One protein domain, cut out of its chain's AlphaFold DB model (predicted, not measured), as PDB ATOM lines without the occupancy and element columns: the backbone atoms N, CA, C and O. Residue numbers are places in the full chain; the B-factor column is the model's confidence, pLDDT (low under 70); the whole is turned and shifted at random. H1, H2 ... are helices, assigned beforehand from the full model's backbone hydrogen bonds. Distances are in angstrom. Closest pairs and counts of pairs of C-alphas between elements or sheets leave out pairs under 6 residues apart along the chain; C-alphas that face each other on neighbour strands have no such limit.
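AT A GLANCE: This is residues 19 to 62 and 70 to 110 of the 111 residues of an uncharacterized protein of Mixta tenebrionis (UniProt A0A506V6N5). The longest helix, H3, and the long H2 make a narrow V, meeting near one end, with short H1 packed on H3 inside the open end. The outline is a rod, 55 by 25 by 13 A. The printed part has 85 residues with three named helices, H1, H2, H3 in chain order, and no named strand; it is all helix and loose, with a radius of gyration of the C-alphas of 17.2 A.

IN THESE COORDINATES: Find C-alpha 75 at (131.485, 147.720, 103.307); from there H3, residues 75 to 107, runs 47.2 A to C-alpha 107 at (133.467, 104.738, 122.682). H2, residues 34 to 62, spans 42.6 A, and H1 is residues 19 to 28.

HOW THE PARTS SIT: Look at Tyr 24 and Gly 99, the closest C-alphas of H1 and H3, 4.2 A apart: H1 touches H3 at residues 92 to 107 alone, the same way at a shallow tilt of 28 degrees. H2, with residues 58 to 62 alone, touches H3 at residues 77 to 84 alone, opposite ways at a shallow tilt of 20 degrees; the closest C-alphas, of Val 62 and Phe 77, are 6.1 A apart. H1 and H2 are close but not clearly touching, Thr 22 to Ala 40 being the closest C-alphas at 7.3 A. In H1, H2 and H3 every O i to N i+4 pair is within hydrogen-bond range.

THE WHOLE: Residues 63 to 69 are not printed, and C-alphas 62 and 70 are 8.1 A apart across this cut. Confidence is under 70 at residues 29 to 31, 61 to 62, 70 to 78 and 109 to 110.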
ATOM      1  N   CYS A  19     138.296 123.407 121.743       87.75
ATOM      2  CA  CYS A  19     137.037 122.920 121.167       87.75
ATOM      3  C   CYS A  19     137.105 121.433 120.791       87.75
ATOM      4  O   CYS A  19     136.229 120.656 121.164       87.75
ATOM      5  N   GLY A  20     138.160 121.002 120.099       86.94
ATOM      6  CA  GLY A  20     138.320 119.596 119.725       86.94
ATOM      7  C   GLY A  20     138.427 118.667 120.938       86.94
ATOM      8  O   GLY A  20     137.785 117.615 120.984       86.94
ATOM      9  N   MET A  21     139.191 119.062 121.959       86.19
ATOM     10  CA  MET A  21     139.371 118.273 123.180       86.19
ATOM     11  C   MET A  21     138.075 118.168 123.992       86.19
ATOM     12  O   MET A  21     137.736 117.085 124.472       86.19
ATOM     13  N   THR A  22     137.329 119.266 124.133       85.56
ATOM     14  CA  THR A  22     136.043 119.263 124.849       85.56
ATOM     15  C   THR A  22     135.009 118.392 124.134       85.56
ATOM     16  O   THR A  22     134.419 117.523 124.779       85.56
ATOM     17  N   SER A  23     134.877 118.506 122.807       85.12
ATOM     18  CA  SER A  23     134.011 117.630 122.002       85.12
ATOM     19  C   SER A  23     134.422 116.157 122.076       85.12
ATOM     20  O   SER A  23     133.571 115.279 122.221       85.12
ATOM     21  N   TYR A  24     135.725 115.858 122.058       85.75
ATOM     22  CA  TYR A  24     136.228 114.495 122.249       85.75
ATOM     23  C   TYR A  24     135.822 113.912 123.605       85.75
ATOM     24  O   TYR A  24     135.321 112.786 123.669       85.75
ATOM     25  N   LEU A  25     136.034 114.657 124.693       84.19
ATOM     26  CA  LEU A  25     135.694 114.202 126.043       84.19
ATOM     27  C   LEU A  25     134.187 113.995 126.202       84.19
ATOM     28  O   LEU A  25     133.779 112.983 126.778       84.19
ATOM     29  N   TRP A  26     133.384 114.900 125.639       83.19
ATOM     30  CA  TRP A  26     131.928 114.805 125.633       83.19
ATOM     31  C   TRP A  26     131.443 113.545 124.904       83.19
ATOM     32  O   TRP A  26     130.740 112.720 125.488       83.19
ATOM     33  N   CYS A  27     131.888 113.325 123.661       83.19
ATOM     34  CA  CYS A  27     131.476 112.173 122.850       83.19
ATOM     35  C   CYS A  27     132.025 110.832 123.359       83.19
ATOM     36  O   CYS A  27     131.388 109.795 123.180       83.19
ATOM     37  N   LYS A  28     133.186 110.831 124.025       82.12
ATOM     38  CA  LYS A  28     133.742 109.634 124.672       82.12
ATOM     39  C   LYS A  28     132.872 109.153 125.843       82.12
ATOM     40  O   LYS A  28     132.905 107.969 126.166       82.12
ATOM     41  N   GLY A  29     132.117 110.044 126.495       64.38
ATOM     42  CA  GLY A  29     131.105 109.686 127.497       64.38
ATOM     43  C   GLY A  29     131.628 109.079 128.808       64.38
ATOM     44  O   GLY A  29     130.845 108.510 129.566       64.38
ATOM     45  N   LYS A  30     132.932 109.170 129.114       67.38
ATOM     46  CA  LYS A  30     133.458 108.721 130.419       67.38
ATOM     47  C   LYS A  30     133.097 109.731 131.508       67.38
ATOM     48  O   LYS A  30     133.259 110.930 131.299       67.38
ATOM     49  N   LYS A  31     132.693 109.253 132.696       69.50
ATOM     50  CA  LYS A  31     132.526 110.107 133.886       69.50
ATOM     51  C   LYS A  31     133.856 110.802 134.197       69.50
ATOM     52  O   LYS A  31     134.814 110.156 134.618       69.50
ATOM     53  N   LEU A  32     133.915 112.110 133.958       74.25
ATOM     54  CA  LEU A  32     135.029 112.955 134.381       74.25
ATOM     55  C   LEU A  32     135.099 112.975 135.913       74.25
ATOM     56  O   LEU A  32     134.075 113.062 136.594       74.25
ATOM     57  N   SER A  33     136.314 112.891 136.457       82.81
ATOM     58  CA  SER A  33     136.548 113.089 137.890       82.81
ATOM     59  C   SER A  33     136.224 114.536 138.291       82.81
ATOM     60  O   SER A  33     136.158 115.417 137.433       82.81
ATOM     61  N   LYS A  34     136.064 114.817 139.595       81.94
ATOM     62  CA  LYS A  34     135.860 116.195 140.094       81.94
ATOM     63  C   LYS A  34     136.947 117.153 139.582       81.94
ATOM     64  O   LYS A  34     136.630 118.239 139.115       81.94
ATOM     65  N   LEU A  35     138.208 116.709 139.588       82.38
ATOM     66  CA  LEU A  35     139.334 117.462 139.029       82.38
ATOM     67  C   LEU A  35     139.192 117.676 137.512       82.38
ATOM     68  O   LEU A  35     139.463 118.763 137.016       82.38
ATOM     69  N   GLY A  36     138.722 116.663 136.779       81.62
ATOM     70  CA  GLY A  36     138.474 116.763 135.340       81.62
ATOM     71  C   GLY A  36     137.409 117.801 134.980       81.62
ATOM     72  O   GLY A  36     137.581 118.533 134.012       81.62
ATOM     73  N   TRP A  37     136.346 117.915 135.780       81.00
ATOM     74  CA  TRP A  37     135.331 118.959 135.606       81.00
ATOM     75  C   TRP A  37     135.874 120.361 135.876       81.00
ATOM     76  O   TRP A  37     135.608 121.268 135.092       81.00
ATOM     77  N   VAL A  38     136.676 120.535 136.931       86.31
ATOM     78  CA  VAL A  38     137.336 121.819 137.217       86.31
ATOM     79  C   VAL A  38     138.232 122.231 136.048       86.31
ATOM     80  O   VAL A  38     138.123 123.352 135.561       86.31
ATOM     81  N   LEU A  39     139.054 121.313 135.533       84.56
ATOM     82  CA  LEU A  39     139.912 121.579 134.377       84.56
ATOM     83  C   LEU A  39     139.107 121.895 133.110       84.56
ATOM     84  O   LEU A  39     139.493 122.787 132.359       84.56
ATOM     85  N   ALA A  40     137.984 121.212 132.882       83.12
ATOM     86  CA  ALA A  40     137.101 121.500 131.755       83.12
ATOM     87  C   ALA A  40     136.503 122.912 131.848       83.12
ATOM     88  O   ALA A  40     136.512 123.640 130.859       83.12
ATOM     89  N   ILE A  41     136.048 123.327 133.034       85.25
ATOM     90  CA  ILE A  41     135.518 124.677 133.270       85.25
ATOM     91  C   ILE A  41     136.613 125.731 133.066       85.25
ATOM     92  O   ILE A  41     136.391 126.696 132.340       85.25
ATOM     93  N   CYS A  42     137.809 125.532 133.633       86.75
ATOM     94  CA  CYS A  42     138.945 126.436 133.424       86.75
ATOM     95  C   CYS A  42     139.309 126.564 131.939       86.75
ATOM     96  O   CYS A  42     139.583 127.660 131.461       86.75
ATOM     97  N   ASN A  43     139.270 125.455 131.197       86.06
ATOM     98  CA  ASN A  43     139.548 125.431 129.766       86.06
ATOM     99  C   ASN A  43     138.483 126.189 128.947       86.06
ATOM    100  O   ASN A  43     138.829 126.914 128.017       86.06
ATOM    101  N   VAL A  44     137.201 126.080 129.316       83.81
ATOM    102  CA  VAL A  44     136.117 126.872 128.704       83.81
ATOM    103  C   VAL A  44     136.260 128.358 129.042       83.81
ATOM    104  O   VAL A  44     136.112 129.202 128.161       83.81
ATOM    105  N   ALA A  45     136.605 128.703 130.284       87.00
ATOM    106  CA  ALA A  45     136.830 130.092 130.683       87.00
ATOM    107  C   ALA A  45     138.010 130.725 129.925       87.00
ATOM    108  O   ALA A  45     137.880 131.827 129.391       87.00
ATOM    109  N   ALA A  46     139.133 130.008 129.807       85.38
ATOM    110  CA  ALA A  46     140.288 130.444 129.024       85.38
ATOM    111  C   ALA A  46     139.944 130.598 127.534       85.38
ATOM    112  O   ALA A  46     140.335 131.585 126.914       85.38
ATOM    113  N   PHE A  47     139.165 129.667 126.974       86.94
ATOM    114  CA  PHE A  47     138.660 129.759 125.604       86.94
ATOM    115  C   PHE A  47     137.841 131.036 125.380       86.94
ATOM    116  O   PHE A  47     138.084 131.752 124.410       86.94
ATOM    117  N   LEU A  48     136.890 131.345 126.267       86.25
ATOM    118  CA  LEU A  48     136.051 132.541 126.146       86.25
ATOM    119  C   LEU A  48     136.880 133.825 126.256       86.25
ATOM    120  O   LEU A  48     136.724 134.730 125.438       86.25
ATOM    121  N   TYR A  49     137.797 133.881 127.223       84.94
ATOM    122  CA  TYR A  49     138.668 135.035 127.435       84.94
ATOM    123  C   TYR A  49     139.572 135.314 126.226       84.94
ATOM    124  O   TYR A  49     139.659 136.447 125.753       84.94
ATOM    125  N   LEU A  50     140.210 134.277 125.683       85.06
ATOM    126  CA  LEU A  50     141.102 134.421 124.535       85.06
ATOM    127  C   LEU A  50     140.345 134.753 123.242       85.06
ATOM    128  O   LEU A  50     140.835 135.554 122.450       85.06
ATOM    129  N   ASN A  51     139.136 134.213 123.045       82.94
ATOM    130  CA  ASN A  51     138.276 134.614 121.926       82.94
ATOM    131  C   ASN A  51     137.863 136.082 122.015       82.94
ATOM    132  O   ASN A  51     137.872 136.776 121.004       82.94
ATOM    133  N   HIS A  52     137.528 136.562 123.211       82.75
ATOM    134  CA  HIS A  52     137.179 137.964 123.413       82.75
ATOM    135  C   HIS A  52     138.337 138.896 123.026       82.75
ATOM    136  O   HIS A  52     138.130 139.849 122.279       82.75
ATOM    137  N   ILE A  53     139.565 138.587 123.459       83.31
ATOM    138  CA  ILE A  53     140.765 139.343 123.058       83.31
ATOM    139  C   ILE A  53     140.947 139.315 121.538       83.31
ATOM    140  O   ILE A  53     141.204 140.351 120.930       83.31
ATOM    141  N   LEU A  54     140.804 138.139 120.930       81.00
ATOM    142  CA  LEU A  54     141.013 137.959 119.502       81.00
ATOM    143  C   LEU A  54     140.003 138.741 118.653       81.00
ATOM    144  O   LEU A  54     140.390 139.351 117.660       81.00
ATOM    145  N   LEU A  55     138.729 138.753 119.047       79.06
ATOM    146  CA  LEU A  55     137.692 139.514 118.351       79.06
ATOM    147  C   LEU A  55     137.926 141.023 118.469       79.06
ATOM    148  O   LEU A  55     137.795 141.728 117.472       79.06
ATOM    149  N   ILE A  56     138.323 141.516 119.647       79.94
ATOM    150  CA  ILE A  56     138.649 142.938 119.830       79.94
ATOM    151  C   ILE A  56     139.836 143.343 118.959       79.94
ATOM    152  O   ILE A  56     139.756 144.352 118.265       79.94
ATOM    153  N   ASP A  57     140.917 142.565 118.968       74.56
ATOM    154  CA  ASP A  57     142.123 142.888 118.201       74.56
ATOM    155  C   ASP A  57     141.876 142.809 116.685       74.56
ATOM    156  O   ASP A  57     142.379 143.648 115.940       74.56
ATOM    157  N   LEU A  58     141.045 141.867 116.218       73.62
ATOM    158  CA  LEU A  58     140.602 141.824 114.820       73.62
ATOM    159  C   LEU A  58     139.823 143.084 114.439       73.62
ATOM    160  O   LEU A  58     140.145 143.705 113.434       73.62
ATOM    161  N   ILE A  59     138.840 143.488 115.247       73.44
ATOM    162  CA  ILE A  59     138.042 144.695 114.987       73.44
ATOM    163  C   ILE A  59     138.936 145.940 114.983       73.44
ATOM    164  O   ILE A  59     138.831 146.772 114.086       73.44
ATOM    165  N   GLN A  60     139.844 146.056 115.954       70.75
ATOM    166  CA  GLN A  60     140.751 147.197 116.066       70.75
ATOM    167  C   GLN A  60     141.712 147.294 114.882       70.75
ATOM    168  O   GLN A  60     141.927 148.389 114.381       70.75
ATOM    169  N   ARG A  61     142.258 146.177 114.388       66.69
ATOM    170  CA  ARG A  61     143.166 146.205 113.231       66.69
ATOM    171  C   ARG A  61     142.506 146.557 111.920       66.69
ATOM    172  O   ARG A  61     143.153 147.183 111.096       66.69
ATOM    173  N   VAL A  62     141.270 146.117 111.706       66.69
ATOM    174  CA  VAL A  62     140.543 146.513 110.497       66.69
ATOM    175  C   VAL A  62     140.153 147.997 110.601       66.69
ATOM    176  O   VAL A  62     140.068 148.671 109.586       66.69
ATOM    177  N   ILE A  70     138.486 154.315 110.145       62.31
ATOM    178  CA  ILE A  70     137.490 153.901 109.144       62.31
ATOM    179  C   ILE A  70     136.096 153.878 109.775       62.31
ATOM    180  O   ILE A  70     135.909 153.470 110.925       62.31
ATOM    181  N   SER A  71     135.100 154.325 109.013       59.91
ATOM    182  CA  SER A  71     133.698 154.236 109.414       59.91
ATOM    183  C   SER A  71     133.276 152.774 109.573       59.91
ATOM    184  O   SER A  71     133.458 151.967 108.672       59.91
ATOM    185  N   ILE A  72     132.601 152.440 110.674       59.91
ATOM    186  CA  ILE A  72     131.981 151.116 110.892       59.91
ATOM    187  C   ILE A  72     130.886 150.758 109.864       59.91
ATOM    188  O   ILE A  72     130.364 149.647 109.893       59.91
ATOM    189  N   PHE A  73     130.520 151.700 108.988       60.31
ATOM    190  CA  PHE A  73     129.591 151.518 107.871       60.31
ATOM    191  C   PHE A  73     130.300 151.320 106.522       60.31
ATOM    192  O   PHE A  73     129.637 151.342 105.491       60.31
ATOM    193  N   ASP A  74     131.626 151.189 106.519       68.75
ATOM    194  CA  ASP A  74     132.388 150.860 105.319       68.75
ATOM    195  C   ASP A  74     132.227 149.366 104.988       68.75
ATOM    196  O   ASP A  74     132.510 148.491 105.816       68.75
ATOM    197  N   ASP A  75     131.742 149.078 103.780       69.88
ATOM    198  CA  ASP A  75     131.485 147.720 103.307       69.88
ATOM    199  C   ASP A  75     132.771 146.881 103.253       69.88
ATOM    200  O   ASP A  75     132.724 145.676 103.526       69.88
ATOM    201  N   ASP A  76     133.928 147.497 102.987       69.75
ATOM    202  CA  ASP A  76     135.218 146.801 102.958       69.75
ATOM    203  C   ASP A  76     135.656 146.392 104.377       69.75
ATOM    204  O   ASP A  76     136.044 145.242 104.606       69.75
ATOM    205  N   PHE A  77     135.471 147.277 105.366       67.56
ATOM    206  CA  PHE A  77     135.703 146.982 106.786       67.56
ATOM    207  C   PHE A  77     134.807 145.831 107.275       67.56
ATOM    208  O   PHE A  77     135.278 144.867 107.891       67.56
ATOM    209  N   VAL A  78     133.504 145.899 106.985       68.69
ATOM    210  CA  VAL A  78     132.534 144.870 107.395       68.69
ATOM    211  C   VAL A  78     132.832 143.535 106.708       68.69
ATOM    212  O   VAL A  78     132.772 142.480 107.350       68.69
ATOM    213  N   SER A  79     133.199 143.562 105.426       74.12
ATOM    214  CA  SER A  79     133.562 142.376 104.648       74.12
ATOM    215  C   SER A  79     134.782 141.662 105.239       74.12
ATOM    216  O   SER A  79     134.717 140.452 105.479       74.12
ATOM    217  N   ASP A  80     135.849 142.382 105.583       72.50
ATOM    218  CA  ASP A  80     137.063 141.784 106.150       72.50
ATOM    219  C   ASP A  80     136.853 141.223 107.562       72.50
ATOM    220  O   ASP A  80     137.286 140.103 107.866       72.50
ATOM    221  N   VAL A  81     136.116 141.935 108.421       74.19
ATOM    222  CA  VAL A  81     135.717 141.412 109.740       74.19
ATOM    223  C   VAL A  81     134.867 140.149 109.577       74.19
ATOM    224  O   VAL A  81     135.086 139.159 110.287       74.19
ATOM    225  N   SER A  82     133.931 140.135 108.621       74.94
ATOM    226  CA  SER A  82     133.064 138.981 108.370       74.94
ATOM    227  C   SER A  82     133.852 137.758 107.893       74.94
ATOM    228  O   SER A  82     133.669 136.668 108.438       74.94
ATOM    229  N   ARG A  83     134.790 137.925 106.950       77.44
ATOM    230  CA  ARG A  83     135.622 136.838 106.412       77.44
ATOM    231  C   ARG A  83     136.497 136.212 107.491       77.44
ATOM    232  O   ARG A  83     136.506 134.987 107.628       77.44
ATOM    233  N   ASN A  84     137.164 137.037 108.296       78.25
ATOM    234  CA  ASN A  84     137.992 136.566 109.407       78.25
ATOM    235  C   ASN A  84     137.155 135.808 110.448       78.25
ATOM    236  O   ASN A  84     137.534 134.722 110.890       78.25
ATOM    237  N   THR A  85     135.976 136.334 110.784       78.69
ATOM    238  CA  THR A  85     135.043 135.689 111.718       78.69
ATOM    239  C   THR A  85     134.536 134.347 111.184       78.69
ATOM    240  O   THR A  85     134.555 133.348 111.907       78.69
ATOM    241  N   ILE A  86     134.139 134.282 109.909       80.38
ATOM    242  CA  ILE A  86     133.694 133.045 109.251       80.38
ATOM    243  C   ILE A  86     134.810 131.994 109.264       80.38
ATOM    244  O   ILE A  86     134.555 130.832 109.582       80.38
ATOM    245  N   GLN A  87     136.054 132.381 108.979       82.12
ATOM    246  CA  GLN A  87     137.188 131.457 108.994       82.12
ATOM    247  C   GLN A  87     137.425 130.855 110.389       82.12
ATOM    248  O   GLN A  87     137.665 129.649 110.513       82.12
ATOM    249  N   ILE A  88     137.308 131.662 111.446       84.31
ATOM    250  CA  ILE A  88     137.402 131.189 112.835       84.31
ATOM    251  C   ILE A  88     136.279 130.194 113.136       84.31
ATOM    252  O   ILE A  88     136.547 129.104 113.647       84.31
ATOM    253  N   MET A  89     135.037 130.520 112.761       81.69
ATOM    254  CA  MET A  89     133.886 129.633 112.954       81.69
ATOM    255  C   MET A  89     134.079 128.285 112.250       81.69
ATOM    256  O   MET A  89     133.904 127.241 112.878       81.69
ATOM    257  N   ILE A  90     134.495 128.289 110.978       85.50
ATOM    258  CA  ILE A  90     134.767 127.063 110.213       85.50
ATOM    259  C   ILE A  90     135.839 126.221 110.912       85.50
ATOM    260  O   ILE A  90     135.673 125.008 111.059       85.50
ATOM    261  N   THR A  91     136.911 126.854 111.389       87.00
ATOM    262  CA  THR A  91     138.007 126.161 112.080       87.00
ATOM    263  C   THR A  91     137.519 125.488 113.365       87.00
ATOM    264  O   THR A  91     137.835 124.323 113.618       87.00
ATOM    265  N   TYR A  92     136.692 126.175 114.156       87.50
ATOM    266  CA  TYR A  92     136.123 125.615 115.386       87.50
ATOM    267  C   TYR A  92     135.150 124.474 115.112       87.50
ATOM    268  O   TYR A  92     135.199 123.457 115.807       87.50
ATOM    269  N   VAL A  93     134.305 124.601 114.084       87.56
ATOM    270  CA  VAL A  93     133.407 123.522 113.654       87.56
ATOM    271  C   VAL A  93     134.224 122.302 113.242       87.56
ATOM    272  O   VAL A  93     133.999 121.223 113.782       87.56
ATOM    273  N   ALA A  94     135.229 122.469 112.380       88.88
ATOM    274  CA  ALA A  94     136.087 121.374 111.934       88.88
ATOM    275  C   ALA A  94     136.797 120.674 113.107       88.88
ATOM    276  O   ALA A  94     136.781 119.443 113.200       88.88
ATOM    277  N   ALA A  95     137.369 121.442 114.040       88.19
ATOM    278  CA  ALA A  95     138.028 120.902 115.225       88.19
ATOM    279  C   ALA A  95     137.052 120.150 116.145       88.19
ATOM    280  O   ALA A  95     137.361 119.052 116.617       88.19
ATOM    281  N   SER A  96     135.855 120.703 116.359       86.69
ATOM    282  CA  SER A  96     134.790 120.076 117.144       86.69
ATOM    283  C   SER A  96     134.308 118.769 116.509       86.69
ATOM    284  O   SER A  96     134.214 117.750 117.195       86.69
ATOM    285  N   THR A  97     134.075 118.756 115.192       88.56
ATOM    286  CA  THR A  97     133.675 117.557 114.444       88.56
ATOM    287  C   THR A  97     134.746 116.473 114.523       88.56
ATOM    288  O   THR A  97     134.422 115.321 114.818       88.56
ATOM    289  N   ALA A  98     136.020 116.825 114.326       88.88
ATOM    290  CA  ALA A  98     137.127 115.881 114.451       88.88
ATOM    291  C   ALA A  98     137.203 115.297 115.871       88.88
ATOM    292  O   ALA A  98     137.242 114.076 116.041       88.88
ATOM    293  N   GLY A  99     137.157 116.155 116.894       86.12
ATOM    294  CA  GLY A  99     137.141 115.747 118.298       86.12
ATOM    295  C   GLY A  99     135.992 114.790 118.611       86.12
ATOM    296  O   GLY A  99     136.215 113.697 119.140       86.12
ATOM    297  N   GLY A 100     134.774 115.159 118.215       87.00
ATOM    298  CA  GLY A 100     133.574 114.346 118.395       87.00
ATOM    299  C   GLY A 100     133.665 112.988 117.695       87.00
ATOM    300  O   GLY A 100     133.391 111.961 118.319       87.00
ATOM    301  N   TYR A 101     134.140 112.954 116.445       88.56
ATOM    302  CA  TYR A 101     134.357 111.714 115.695       88.56
ATOM    303  C   TYR A 101     135.343 110.779 116.405       88.56
ATOM    304  O   TYR A 101     135.040 109.601 116.608       88.56
ATOM    305  N   PHE A 102     136.501 111.284 116.844       87.00
ATOM    306  CA  PHE A 102     137.471 110.469 117.583       87.00
ATOM    307  C   PHE A 102     136.924 109.993 118.933       87.00
ATOM    308  O   PHE A 102     137.206 108.863 119.345       87.00
ATOM    309  N   GLY A 103     136.131 110.824 119.613       84.69
ATOM    310  CA  GLY A 103     135.491 110.487 120.884       84.69
ATOM    311  C   GLY A 103     134.492 109.346 120.719       84.69
ATOM    312  O   GLY A 103     134.599 108.327 121.404       84.69
ATOM    313  N   ALA A 104     133.586 109.480 119.749       84.69
ATOM    314  CA  ALA A 104     132.590 108.471 119.407       84.69
ATOM    315  C   ALA A 104     133.245 107.166 118.934       84.69
ATOM    316  O   ALA A 104     132.961 106.100 119.478       84.69
ATOM    317  N   LYS A 105     134.203 107.236 117.999       85.25
ATOM    318  CA  LYS A 105     134.949 106.067 117.503       85.25
ATOM    319  C   LYS A 105     135.625 105.290 118.629       85.25
ATOM    320  O   LYS A 105     135.700 104.068 118.571       85.25
ATOM    321  N   LYS A 106     136.150 105.981 119.644       77.69
ATOM    322  CA  LYS A 106     136.773 105.326 120.797       77.69
ATOM    323  C   LYS A 106     135.745 104.687 121.725       77.69
ATOM    324  O   LYS A 106     136.040 103.626 122.259       77.69
ATOM    325  N   LYS A 107     134.573 105.302 121.902       76.31
ATOM    326  CA  LYS A 107     133.467 104.738 122.682       76.31
ATOM    327  C   LYS A 107     132.987 103.411 122.079       76.31
ATOM    328  O   LYS A 107     133.057 102.399 122.756       76.31
ATOM    329  N   PHE A 108     132.660 103.394 120.786       73.69
ATOM    330  CA  PHE A 108     132.154 102.200 120.085       73.69
ATOM    331  C   PHE A 108     133.190 101.087 119.845       73.69
ATOM    332  O   PHE A 108     132.843 100.039 119.321       73.69
ATOM    333  N   LYS A 109     134.470 101.311 120.171       69.69
ATOM    334  CA  LYS A 109     135.510 100.263 120.185       69.69
ATOM    335  C   LYS A 109     135.717  99.635 121.567       69.69
ATOM    336  O   LYS A 109     136.515  98.709 121.678       69.69
ATOM    337  N   GLN A 110     135.164 100.242 122.619       59.03
ATOM    338  CA  GLN A 110     135.281  99.759 124.000       59.03
ATOM    339  C   GLN A 110     134.053  98.960 124.456       59.03
ATOM    340  O   GLN A 110     134.151  98.327 125.504       59.03
TER     341      GLN A 110